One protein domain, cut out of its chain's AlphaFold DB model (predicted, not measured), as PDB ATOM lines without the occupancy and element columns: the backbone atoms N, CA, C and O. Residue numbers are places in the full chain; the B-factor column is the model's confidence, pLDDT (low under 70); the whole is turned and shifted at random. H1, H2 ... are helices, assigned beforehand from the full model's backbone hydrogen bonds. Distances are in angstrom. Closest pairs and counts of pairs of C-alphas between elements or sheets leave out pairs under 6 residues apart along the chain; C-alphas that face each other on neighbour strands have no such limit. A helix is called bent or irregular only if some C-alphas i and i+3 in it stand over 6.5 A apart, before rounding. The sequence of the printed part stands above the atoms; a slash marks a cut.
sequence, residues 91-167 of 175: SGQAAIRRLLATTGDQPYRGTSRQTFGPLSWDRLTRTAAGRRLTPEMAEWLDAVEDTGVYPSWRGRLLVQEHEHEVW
ATOM      1  N   SER A  91     -55.306 -17.920 -25.125       93.12
ATOM      2  CA  SER A  91     -54.869 -19.077 -25.916       93.12
ATOM      3  C   SER A  91     -53.348 -19.238 -25.884       93.12
ATOM      4  O   SER A  91     -52.856 -20.314 -25.559       93.12
ATOM      5  N   GLY A  92     -52.606 -18.152 -26.100       94.12
ATOM      6  CA  GLY A  92     -51.148 -18.140 -26.028       94.12
ATOM      7  C   GLY A  92     -50.593 -18.442 -24.635       94.12
ATOM      8  O   GLY A  92     -49.613 -19.164 -24.493       94.12
ATOM      9  N   GLN A  93     -51.256 -17.973 -23.575       93.19
ATOM     10  CA  GLN A  93     -50.898 -18.323 -22.196       93.19
ATOM     11  C   GLN A  93     -51.091 -19.818 -21.917       93.19
ATOM     12  O   GLN A  93     -50.297 -20.416 -21.192       93.19
ATOM     13  N   ALA A  94     -52.143 -20.431 -22.468       93.50
ATOM     14  CA  ALA A  94     -52.342 -21.875 -22.384       93.50
ATOM     15  C   ALA A  94     -51.269 -22.637 -23.183       93.50
ATOM     16  O   ALA A  94     -50.721 -23.612 -22.668       93.50
ATOM     17  N   ALA A  95     -50.914 -22.153 -24.379       95.44
ATOM     18  CA  ALA A  95     -49.830 -22.708 -25.188       95.44
ATOM     19  C   ALA A  95     -48.491 -22.662 -24.440       95.44
ATOM     20  O   ALA A  95     -47.859 -23.701 -24.285       95.44
ATOM     21  N   ILE A  96     -48.113 -21.514 -23.862       95.06
ATOM     22  CA  ILE A  96     -46.902 -21.395 -23.034       95.06
ATOM     23  C   ILE A  96     -46.900 -22.436 -21.924       95.06
ATOM     24  O   ILE A  96     -45.924 -23.156 -21.770       95.06
ATOM     25  N   ARG A  97     -47.982 -22.548 -21.148       94.25
ATOM     26  CA  ARG A  97     -48.020 -23.496 -20.027       94.25
ATOM     27  C   ARG A  97     -47.836 -24.939 -20.488       94.25
ATOM     28  O   ARG A  97     -47.119 -25.692 -19.836       94.25
ATOM     29  N   ARG A  98     -48.462 -25.308 -21.610       95.56
ATOM     30  CA  ARG A  98     -48.289 -26.619 -22.245       95.56
ATOM     31  C   ARG A  98     -46.836 -26.840 -22.662       95.56
ATOM     32  O   ARG A  98     -46.292 -27.888 -22.347       95.56
ATOM     33  N   LEU A  99     -46.220 -25.865 -23.331       96.38
ATOM     34  CA  LEU A  99     -44.836 -25.940 -23.807       96.38
ATOM     35  C   LEU A  99     -43.851 -26.046 -22.637       96.38
ATOM     36  O   LEU A  99     -43.046 -26.970 -22.613       96.38
ATOM     37  N   LEU A 100     -43.970 -25.192 -21.620       94.69
ATOM     38  CA  LEU A 100     -43.123 -25.236 -20.422       94.69
ATOM     39  C   LEU A 100     -43.227 -26.583 -19.686       94.69
ATOM     40  O   LEU A 100     -42.222 -27.140 -19.262       94.69
ATOM     41  N   ALA A 101     -44.418 -27.183 -19.612       93.38
ATOM     42  CA  ALA A 101     -44.558 -28.509 -19.009       93.38
ATOM     43  C   ALA A 101     -43.688 -29.577 -19.707       93.38
ATOM     44  O   ALA A 101     -43.230 -30.514 -19.056       93.38
ATOM     45  N   THR A 102     -43.426 -29.438 -21.013       94.31
ATOM     46  CA  THR A 102     -42.594 -30.395 -21.766       94.31
ATOM     47  C   THR A 102     -41.102 -30.293 -21.447       94.31
ATOM     48  O   THR A 102     -40.371 -31.257 -21.656       94.31
ATOM     49  N   THR A 103     -40.644 -29.157 -20.916       89.50
ATOM     50  CA  THR A 103     -39.247 -28.940 -20.507       89.50
ATOM     51  C   THR A 103     -39.015 -29.254 -19.032       89.50
ATOM     52  O   THR A 103     -37.914 -29.051 -18.531       89.50
ATOM     53  N   GLY A 104     -40.031 -29.769 -18.328       89.12
ATOM     54  CA  GLY A 104     -39.977 -30.006 -16.885       89.12
ATOM     55  C   GLY A 104     -40.155 -28.734 -16.052       89.12
ATOM     56  O   GLY A 104     -40.132 -28.799 -14.820       89.12
ATOM     57  N   ASP A 105     -40.384 -27.587 -16.699       89.94
ATOM     58  CA  ASP A 105     -40.779 -26.366 -16.016       89.94
ATOM     59  C   ASP A 105     -42.166 -26.547 -15.396       89.94
ATOM     60  O   ASP A 105     -43.085 -27.103 -15.995       89.94
ATOM     61  N   GLN A 106     -42.332 -26.035 -14.181       87.69
ATOM     62  CA  GLN A 106     -43.603 -26.059 -13.464       87.69
ATOM     63  C   GLN A 106     -44.465 -24.875 -13.936       87.69
ATOM     64  O   GLN A 106     -44.223 -23.756 -13.481       87.69
ATOM     65  N   PRO A 107     -45.496 -25.068 -14.786       80.81
ATOM     66  CA  PRO A 107     -46.155 -23.971 -15.517       80.81
ATOM     67  C   PRO A 107     -46.884 -22.948 -14.629       80.81
ATOM     68  O   PRO A 107     -47.302 -21.881 -15.091       80.81
ATOM     69  N   TYR A 108     -47.064 -23.300 -13.355       81.94
ATOM     70  CA  TYR A 108     -47.759 -22.532 -12.326       81.94
ATOM     71  C   TYR A 108     -46.854 -22.170 -11.137       81.94
ATOM     72  O   TYR A 108     -47.354 -21.736 -10.104       81.94
ATOM     73  N   ARG A 109     -45.526 -22.329 -11.261       80.06
ATOM     74  CA  ARG A 109     -44.550 -22.043 -10.188       80.06
ATOM     75  C   ARG A 109     -44.502 -20.568  -9.776       80.06
ATOM     76  O   ARG A 109     -43.961 -20.262  -8.719       80.06
ATOM     77  N   GLY A 110     -45.051 -19.662 -10.586       77.62
ATOM     78  CA  GLY A 110     -44.999 -18.223 -10.343       77.62
ATOM     79  C   GLY A 110     -46.218 -17.451 -10.838       77.62
ATOM     80  O   GLY A 110     -47.145 -17.984 -11.449       77.62
ATOM     81  N   THR A 111     -46.196 -16.150 -10.565       86.69
ATOM     82  CA  THR A 111     -47.165 -15.171 -11.074       86.69
ATOM     83  C   THR A 111     -47.098 -15.066 -12.599       86.69
ATOM     84  O   THR A 111     -46.076 -15.385 -13.207       86.69
ATOM     85  N   SER A 112     -48.138 -14.515 -13.236       84.44
ATOM     86  CA  SER A 112     -48.098 -14.196 -14.674       84.44
ATOM     87  C   SER A 112     -46.854 -13.387 -15.047       84.44
ATOM     88  O   SER A 112     -46.247 -13.655 -16.080       84.44
ATOM     89  N   ARG A 113     -46.421 -12.463 -14.172       84.25
ATOM     90  CA  ARG A 113     -45.221 -11.648 -14.390       84.25
ATOM     91  C   ARG A 113     -43.946 -12.485 -14.470       84.25
ATOM     92  O   ARG A 113     -43.111 -12.226 -15.327       84.25
ATOM     93  N   GLN A 114     -43.821 -13.484 -13.602       86.25
ATOM     94  CA  GLN A 114     -42.685 -14.408 -13.581       86.25
ATOM     95  C   GLN A 114     -42.734 -15.404 -14.743       86.25
ATOM     96  O   GLN A 114     -41.695 -15.709 -15.304       86.25
ATOM     97  N   THR A 115     -43.923 -15.872 -15.138       88.56
ATOM     98  CA  THR A 115     -44.055 -16.852 -16.226       88.56
ATOM     99  C   THR A 115     -43.892 -16.219 -17.602       88.56
ATOM    100  O   THR A 115     -43.055 -16.663 -18.379       88.56
ATOM    101  N   PHE A 116     -44.688 -15.200 -17.942       90.31
ATOM    102  CA  PHE A 116     -44.692 -14.672 -19.313       90.31
ATOM    103  C   PHE A 116     -43.869 -13.397 -19.488       90.31
ATOM    104  O   PHE A 116     -43.558 -13.048 -20.618       90.31
ATOM    105  N   GLY A 117     -43.468 -12.722 -18.405       88.94
ATOM    106  CA  GLY A 117     -42.638 -11.520 -18.494       88.94
ATOM    107  C   GLY A 117     -41.314 -11.804 -19.195       88.94
ATOM    108  O   GLY A 117     -41.020 -11.136 -20.185       88.94
ATOM    109  N   PRO A 118     -40.552 -12.827 -18.764       89.94
ATOM    110  CA  PRO A 118     -39.321 -13.201 -19.447       89.94
ATOM    111  C   PRO A 118     -39.535 -13.572 -20.922       89.94
ATOM    112  O   PRO A 118     -38.790 -13.101 -21.772       89.94
ATOM    113  N   LEU A 119     -40.609 -14.303 -21.242       93.19
ATOM    114  CA  LEU A 119     -40.944 -14.716 -22.613       93.19
ATOM    115  C   LEU A 119     -41.309 -13.530 -23.518       93.19
ATOM    116  O   LEU A 119     -40.949 -13.499 -24.695       93.19
ATOM    117  N   SER A 120     -42.002 -12.531 -22.970       91.31
ATOM    118  CA  SER A 120     -42.282 -11.276 -23.665       91.31
ATOM    119  C   SER A 120     -41.008 -10.459 -23.898       91.31
ATOM    120  O   SER A 120     -40.869  -9.849 -24.956       91.31
ATOM    121  N   TRP A 121     -40.053 -10.470 -22.961       89.56
ATOM    122  CA  TRP A 121     -38.749  -9.833 -23.171       89.56
ATOM    123  C   TRP A 121     -37.919 -10.550 -24.229       89.56
ATOM    124  O   TRP A 121     -37.312  -9.887 -25.067       89.56
ATOM    125  N   ASP A 122     -37.940 -11.881 -24.246       92.62
ATOM    126  CA  ASP A 122     -37.302 -12.676 -25.299       92.62
ATOM    127  C   ASP A 122     -37.906 -12.330 -26.668       92.62
ATOM    128  O   ASP A 122     -37.182 -12.095 -27.636       92.62
ATOM    129  N   ARG A 123     -39.236 -12.187 -26.746       92.00
ATOM    130  CA  ARG A 123     -39.917 -11.719 -27.958       92.00
ATOM    131  C   ARG A 123     -39.492 -10.317 -28.378       92.00
ATOM    132  O   ARG A 123     -39.161 -10.132 -29.543       92.00
ATOM    133  N   LEU A 124     -39.458  -9.351 -27.460       88.50
ATOM    134  CA  LEU A 124     -39.024  -7.987 -27.775       88.50
ATOM    135  C   LEU A 124     -37.559  -7.947 -28.233       88.50
ATOM    136  O   LEU A 124     -37.218  -7.235 -29.172       88.50
ATOM    137  N   THR A 125     -36.702  -8.759 -27.619       90.25
ATOM    138  CA  THR A 125     -35.293  -8.913 -28.012       90.25
ATOM    139  C   THR A 125     -35.180  -9.375 -29.464       90.25
ATOM    140  O   THR A 125     -34.423  -8.799 -30.250       90.25
ATOM    141  N   ARG A 126     -36.005 -10.350 -29.866       91.75
ATOM    142  CA  ARG A 126     -36.082 -10.799 -31.260       91.75
ATOM    143  C   ARG A 126     -36.603  -9.721 -32.196       91.75
ATOM    144  O   ARG A 126     -35.979  -9.467 -33.222       91.75
ATOM    145  N   THR A 127     -37.743  -9.117 -31.879       89.31
ATOM    146  CA  THR A 127     -38.434  -8.218 -32.811       89.31
ATOM    147  C   THR A 127     -37.751  -6.860 -32.935       89.31
ATOM    148  O   THR A 127     -37.776  -6.280 -34.016       89.31
ATOM    149  N   ALA A 128     -37.108  -6.364 -31.874       87.56
ATOM    150  CA  ALA A 128     -36.469  -5.047 -31.865       87.56
ATOM    151  C   ALA A 128     -34.955  -5.085 -32.142       87.56
ATOM    152  O   ALA A 128     -34.431  -4.161 -32.766       87.56
ATOM    153  N   ALA A 129     -34.238  -6.135 -31.718       88.12
ATOM    154  CA  ALA A 129     -32.792  -6.260 -31.952       88.12
ATOM    155  C   ALA A 129     -32.410  -7.334 -32.984       88.12
ATOM    156  O   ALA A 129     -31.246  -7.402 -33.376       88.12
ATOM    157  N   GLY A 130     -33.350  -8.168 -33.443       92.25
ATOM    158  CA  GLY A 130     -33.060  -9.258 -34.382       92.25
ATOM    159  C   GLY A 130     -32.264 -10.412 -33.762       92.25
ATOM    160  O   GLY A 130     -31.724 -11.245 -34.485       92.25
ATOM    161  N   ARG A 131     -32.159 -10.468 -32.427       94.12
ATOM    162  CA  ARG A 131     -31.379 -11.478 -31.698       94.12
ATOM    163  C   ARG A 131     -32.288 -12.618 -31.255       94.12
ATOM    164  O   ARG A 131     -33.283 -12.374 -30.581       94.12
ATOM    165  N   ARG A 132     -31.944 -13.856 -31.608       95.75
ATOM    166  CA  ARG A 132     -32.704 -15.061 -31.241       95.75
ATOM    167  C   ARG A 132     -31.892 -15.923 -30.285       95.75
ATOM    168  O   ARG A 132     -30.676 -15.995 -30.423       95.75
ATOM    169  N   LEU A 133     -32.581 -16.593 -29.365       95.38
ATOM    170  CA  LEU A 133     -31.978 -17.638 -28.545       95.38
ATOM    171  C   LEU A 133     -31.677 -18.855 -29.435       95.38
ATOM    172  O   LEU A 133     -32.540 -19.232 -30.234       95.38
ATOM    173  N   THR A 134     -30.490 -19.448 -29.321       97.06
ATOM    174  CA  THR A 134     -30.135 -20.700 -30.021       97.06
ATOM    175  C   THR A 134     -30.150 -21.892 -29.056       97.06
ATOM    176  O   THR A 134     -30.134 -21.679 -27.838       97.06
ATOM    177  N   PRO A 135     -30.172 -23.139 -29.562       97.06
ATOM    178  CA  PRO A 135     -30.025 -24.333 -28.729       97.06
ATOM    179  C   PRO A 135     -28.769 -24.307 -27.853       97.06
ATOM    180  O   PRO A 135     -28.866 -24.537 -26.650       97.06
ATOM    181  N   GLU A 136     -27.621 -23.941 -28.423       96.62
ATOM    182  CA  GLU A 136     -26.335 -23.891 -27.718       96.62
ATOM    183  C   GLU A 136     -26.345 -22.823 -26.624       96.62
ATOM    184  O   GLU A 136     -25.859 -23.062 -25.520       96.62
ATOM    185  N   MET A 137     -26.937 -21.653 -26.902       94.75
ATOM    186  CA  MET A 137     -27.121 -20.608 -25.892       94.75
ATOM    187  C   MET A 137     -27.996 -21.101 -24.747       94.75
ATOM    188  O   MET A 137     -27.649 -20.893 -23.592       94.75
ATOM    189  N   ALA A 138     -29.132 -21.728 -25.055       94.06
ATOM    190  CA  ALA A 138     -30.073 -22.181 -24.040       94.06
ATOM    191  C   ALA A 138     -29.461 -23.260 -23.139       94.06
ATOM    192  O   ALA A 138     -29.582 -23.168 -21.922       94.06
ATOM    193  N   GLU A 139     -28.762 -24.233 -23.726       92.62
ATOM    194  CA  GLU A 139     -28.047 -25.272 -22.981       92.62
ATOM    195  C   GLU A 139     -26.949 -24.681 -22.095       92.62
ATOM    196  O   GLU A 139     -26.876 -24.997 -20.908       92.62
ATOM    197  N   TRP A 140     -26.125 -23.785 -22.647       91.75
ATOM    198  CA  TRP A 140     -25.065 -23.133 -21.885       91.75
ATOM    199  C   TRP A 140     -25.635 -22.299 -20.735       91.75
ATOM    200  O   TRP A 140     -25.162 -22.413 -19.608       91.75
ATOM    201  N   LEU A 141     -26.684 -21.509 -20.989       89.69
ATOM    202  CA  LEU A 141     -27.327 -20.667 -19.981       89.69
ATOM    203  C   LEU A 141     -27.990 -21.491 -18.870       89.69
ATOM    204  O   LEU A 141     -27.817 -21.154 -17.703       89.69
ATOM    205  N   ASP A 142     -28.682 -22.587 -19.197       87.88
ATOM    206  CA  ASP A 142     -29.244 -23.504 -18.190       87.88
ATOM    207  C   ASP A 142     -28.151 -24.194 -17.351       87.88
ATOM    208  O   ASP A 142     -28.393 -24.541 -16.195       87.88
ATOM    209  N   ALA A 143     -26.951 -24.395 -17.908       86.19
ATOM    210  CA  ALA A 143     -25.827 -25.001 -17.198       86.19
ATOM    211  C   ALA A 143     -25.088 -24.021 -16.273       86.19
ATOM    212  O   ALA A 143     -24.534 -24.451 -15.257       86.19
ATOM    213  N   VAL A 144     -25.036 -22.731 -16.630       80.31
ATOM    214  CA  VAL A 144     -24.270 -21.726 -15.876       80.31
ATOM    215  C   VAL A 144     -25.120 -20.852 -14.963       80.31
ATOM    216  O   VAL A 144     -24.574 -20.365 -13.978       80.31
ATOM    217  N   GLU A 145     -26.405 -20.620 -15.246       74.50
ATOM    218  CA  GLU A 145     -27.265 -19.819 -14.367       74.50
ATOM    219  C   GLU A 145     -27.733 -20.600 -13.132       74.50
ATOM    220  O   GLU A 145     -27.823 -21.828 -13.114       74.50
ATOM    221  N   ASP A 146     -28.031 -19.858 -12.062       64.62
ATOM    222  CA  ASP A 146     -28.444 -20.432 -10.785       64.62
ATOM    223  C   ASP A 146     -29.697 -21.315 -10.933       64.62
ATOM    224  O   ASP A 146     -30.648 -20.998 -11.660       64.62
ATOM    225  N   THR A 147     -29.728 -22.414 -10.177       57.88
ATOM    226  CA  THR A 147     -30.848 -23.371 -10.173       57.88
ATOM    227  C   THR A 147     -32.120 -22.717  -9.619       57.88
ATOM    228  O   THR A 147     -32.427 -22.763  -8.431       57.88
ATOM    229  N   GLY A 148     -32.889 -22.050 -10.475       63.25
ATOM    230  CA  GLY A 148     -34.029 -21.250 -10.026       63.25
ATOM    231  C   GLY A 148     -34.597 -20.279 -11.051       63.25
ATOM    232  O   GLY A 148     -35.709 -19.789 -10.847       63.25
ATOM    233  N   VAL A 149     -33.882 -20.028 -12.148       75.50
ATOM    234  CA  VAL A 149     -34.388 -19.215 -13.255       75.50
ATOM    235  C   VAL A 149     -35.627 -19.882 -13.844       75.50
ATOM    236  O   VAL A 149     -35.633 -21.063 -14.176       75.50
ATOM    237  N   TYR A 150     -36.716 -19.118 -13.900       83.69
ATOM    238  CA  TYR A 150     -37.993 -19.582 -14.414       83.69
ATOM    239  C   TYR A 150     -38.614 -18.515 -15.331       83.69
ATOM    240  O   TYR A 150     -38.698 -17.351 -14.926       83.69
ATOM    241  N   PRO A 151     -39.086 -18.899 -16.531       91.88
ATOM    242  CA  PRO A 151     -38.898 -20.217 -17.151       91.88
ATOM    243  C   PRO A 151     -37.420 -20.519 -17.446       91.88
ATOM    244  O   PRO A 151     -36.646 -19.572 -17.641       91.88
ATOM    245  N   SER A 152     -37.060 -21.808 -17.484       92.44
ATOM    246  CA  SER A 152     -35.734 -22.263 -17.933       92.44
ATOM    247  C   SER A 152     -35.403 -21.737 -19.334       92.44
ATOM    248  O   SER A 152     -36.309 -21.404 -20.111       92.44
ATOM    249  N   TRP A 153     -34.125 -21.671 -19.700       93.69
ATOM    250  CA  TRP A 153     -33.720 -21.228 -21.034       93.69
ATOM    251  C   TRP A 153     -34.186 -22.178 -22.120       93.69
ATOM    252  O   TRP A 153     -34.692 -21.721 -23.147       93.69
ATOM    253  N   ARG A 154     -34.141 -23.486 -21.870       94.81
ATOM    254  CA  ARG A 154     -34.771 -24.477 -22.741       94.81
ATOM    255  C   ARG A 154     -36.274 -24.229 -22.911       94.81
ATOM    256  O   ARG A 154     -36.780 -24.300 -24.030       94.81
ATOM    257  N   GLY A 155     -36.992 -23.901 -21.835       95.25
ATOM    258  CA  GLY A 155     -38.414 -23.539 -21.885       95.25
ATOM    259  C   GLY A 155     -38.678 -22.285 -22.724       95.25
ATOM    260  O   GLY A 155     -39.602 -22.254 -23.540       95.25
ATOM    261  N   ARG A 156     -37.831 -21.262 -22.581       95.62
ATOM    262  CA  ARG A 156     -37.890 -20.027 -23.382       95.62
ATOM    263  C   ARG A 156     -37.621 -20.282 -24.861       95.62
ATOM    264  O   ARG A 156     -38.345 -19.748 -25.703       95.62
ATOM    265  N   LEU A 157     -36.627 -21.114 -25.176       97.25
ATOM    266  CA  LEU A 157     -36.315 -21.526 -26.543       97.25
ATOM    267  C   LEU A 157     -37.511 -22.232 -27.181       97.25
ATOM    268  O   LEU A 157     -37.930 -21.860 -28.275       97.25
ATOM    269  N   LEU A 158     -38.124 -23.177 -26.469       97.38
ATOM    270  CA  LEU A 158     -39.274 -23.905 -26.992       97.38
ATOM    271  C   LEU A 158     -40.466 -22.978 -27.285       97.38
ATOM    272  O   LEU A 158     -41.133 -23.118 -28.311       97.38
ATOM    273  N   VAL A 159     -40.724 -21.997 -26.414       96.44
ATOM    274  CA  VAL A 159     -41.750 -20.967 -26.654       96.44
ATOM    275  C   VAL A 159     -41.410 -20.109 -27.873       96.44
ATOM    276  O   VAL A 159     -42.304 -19.771 -28.645       96.44
ATOM    277  N   GLN A 160     -40.136 -19.764 -28.072       96.00
ATOM    278  CA  GLN A 160     -39.678 -19.049 -29.264       96.00
ATOM    279  C   GLN A 160     -39.903 -19.862 -30.550       96.00
ATOM    280  O   GLN A 160     -40.289 -19.292 -31.570       96.00
ATOM    281  N   GLU A 161     -39.657 -21.170 -30.531       97.19
ATOM    282  CA  GLU A 161     -39.871 -22.058 -31.685       97.19
ATOM    283  C   GLU A 161     -41.358 -22.195 -32.046       97.19
ATOM    284  O   GLU A 161     -41.708 -22.324 -33.217       97.19
ATOM    285  N   HIS A 162     -42.240 -22.071 -31.052       96.81
ATOM    286  CA  HIS A 162     -43.695 -22.154 -31.204       96.81
ATOM    287  C   HIS A 162     -44.372 -20.781 -31.076       96.81
ATOM    288  O   HIS A 162     -45.526 -20.673 -30.664       96.81
ATOM    289  N   GLU A 163     -43.662 -19.709 -31.437       92.81
ATOM    290  CA  GLU A 163     -44.119 -18.327 -31.240       92.81
ATOM    291  C   GLU A 163     -45.483 -18.050 -31.891       92.81
ATOM    292  O   GLU A 163     -46.298 -17.336 -31.309       92.81
ATOM    293  N   HIS A 164     -45.775 -18.677 -33.033       92.88
ATOM    294  CA  HIS A 164     -47.057 -18.563 -33.737       92.88
ATOM    295  C   HIS A 164     -48.260 -19.092 -32.931       92.88
ATOM    296  O   HIS A 164     -49.375 -18.600 -33.094       92.88
ATOM    297  N   GLU A 165     -48.057 -20.066 -32.037       93.81
ATOM    298  CA  GLU A 165     -49.103 -20.548 -31.126       93.81
ATOM    299  C   GLU A 165     -49.327 -19.589 -29.952       93.81
ATOM    300  O   GLU A 165     -50.421 -19.507 -29.385       93.81
ATOM    301  N   VAL A 166     -48.267 -18.881 -29.558       93.44
ATOM    302  CA  VAL A 166     -48.240 -18.035 -28.364       93.44
ATOM    303  C   VAL A 166     -48.721 -16.618 -28.663       93.44
ATOM    304  O   VAL A 166     -49.503 -16.047 -27.902       93.44
ATOM    305  N   TRP A 167     -48.286 -16.058 -29.784       91.12
ATOM    306  CA  TRP A 167     -48.706 -14.759 -30.291       91.12
ATOM    307  C   TRP A 167     -49.174 -14.922 -31.737       91.12
ATOM    308  O   TRP A 167     -48.436 -14.562 -32.656       91.12
TER     309      TRP A 167
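AT A GLANCE: This is residues 91 to 167 of the 175 residues of an uncharacterized protein of Protaetiibacter intestinalis (UniProt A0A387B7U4). The longest helix, H2, crosses one side of a short core helix, H4, while H1 and H3 pack on two opposite sides of H4. H3 and H4 form a helical hairpin, and the small H5 packs on the beginning of H1. The printed part has 77 residues with five named helices, H1 to H5 in chain order, and no named strand: all helix. It is compact, with a radius of gyration of the C-alphas of 11.5 A, and rounded, spanning 29 by 27 by 20 A.

IN THESE COORDINATES: H2, residues 112 to 129, is 24.4 A long and starts at C-alpha 112 (-48.098, -14.196, -14.674). It is irregular, but only just: C-alphas 115 and 118 are 6.8 A apart. H1, residues 91 to 102, measures 17.2 A from C-alpha 91 (-54.869, -19.077, -25.916). H3, residues 135 to 144, measures 14.3 A, H4, residues 153 to 161, 12.3 A, and H5, residues 163 to 166, 5.0 A, ending at C-alpha 166 (-48.240, -18.035, -28.364).

HOW THE PARTS SIT: H2 touches the hub, H4, with residues 119 to 123 alone, at a steep tilt of 60 degrees, the same way; the closest C-alphas, of Leu 119 and Arg 156, are 6.2 A apart. H3 touches H4 at a shallow tilt of 21 degrees, opposite ways, closest at the C-alphas of Ala 138 and Trp 153, 4.8 A. H1 touches H4 with residues 96 to 100 alone, at a steep tilt of 46 degrees, opposite ways; the closest C-alphas are those of Leu 100 and Gly 155, 5.2 A. H1 touches H5 with residues 91 to 96 alone, closest at the C-alphas of Gly 92 and Val 166, 3.7 A. H1 and H3 are apart. Every O i to N i+4 pair is within hydrogen-bond range in H3 and H4, 7 of 8 in H1 and 12 of 14 in H2; H5 is too short for such a pair.

THE WHOLE: The farthest C-alphas, of Ser 91 and Val 144, are 32.3 A apart. The printed part has no cut and no long link. Its mean pLDDT is 89.8; residues 146 to 148 are under 70.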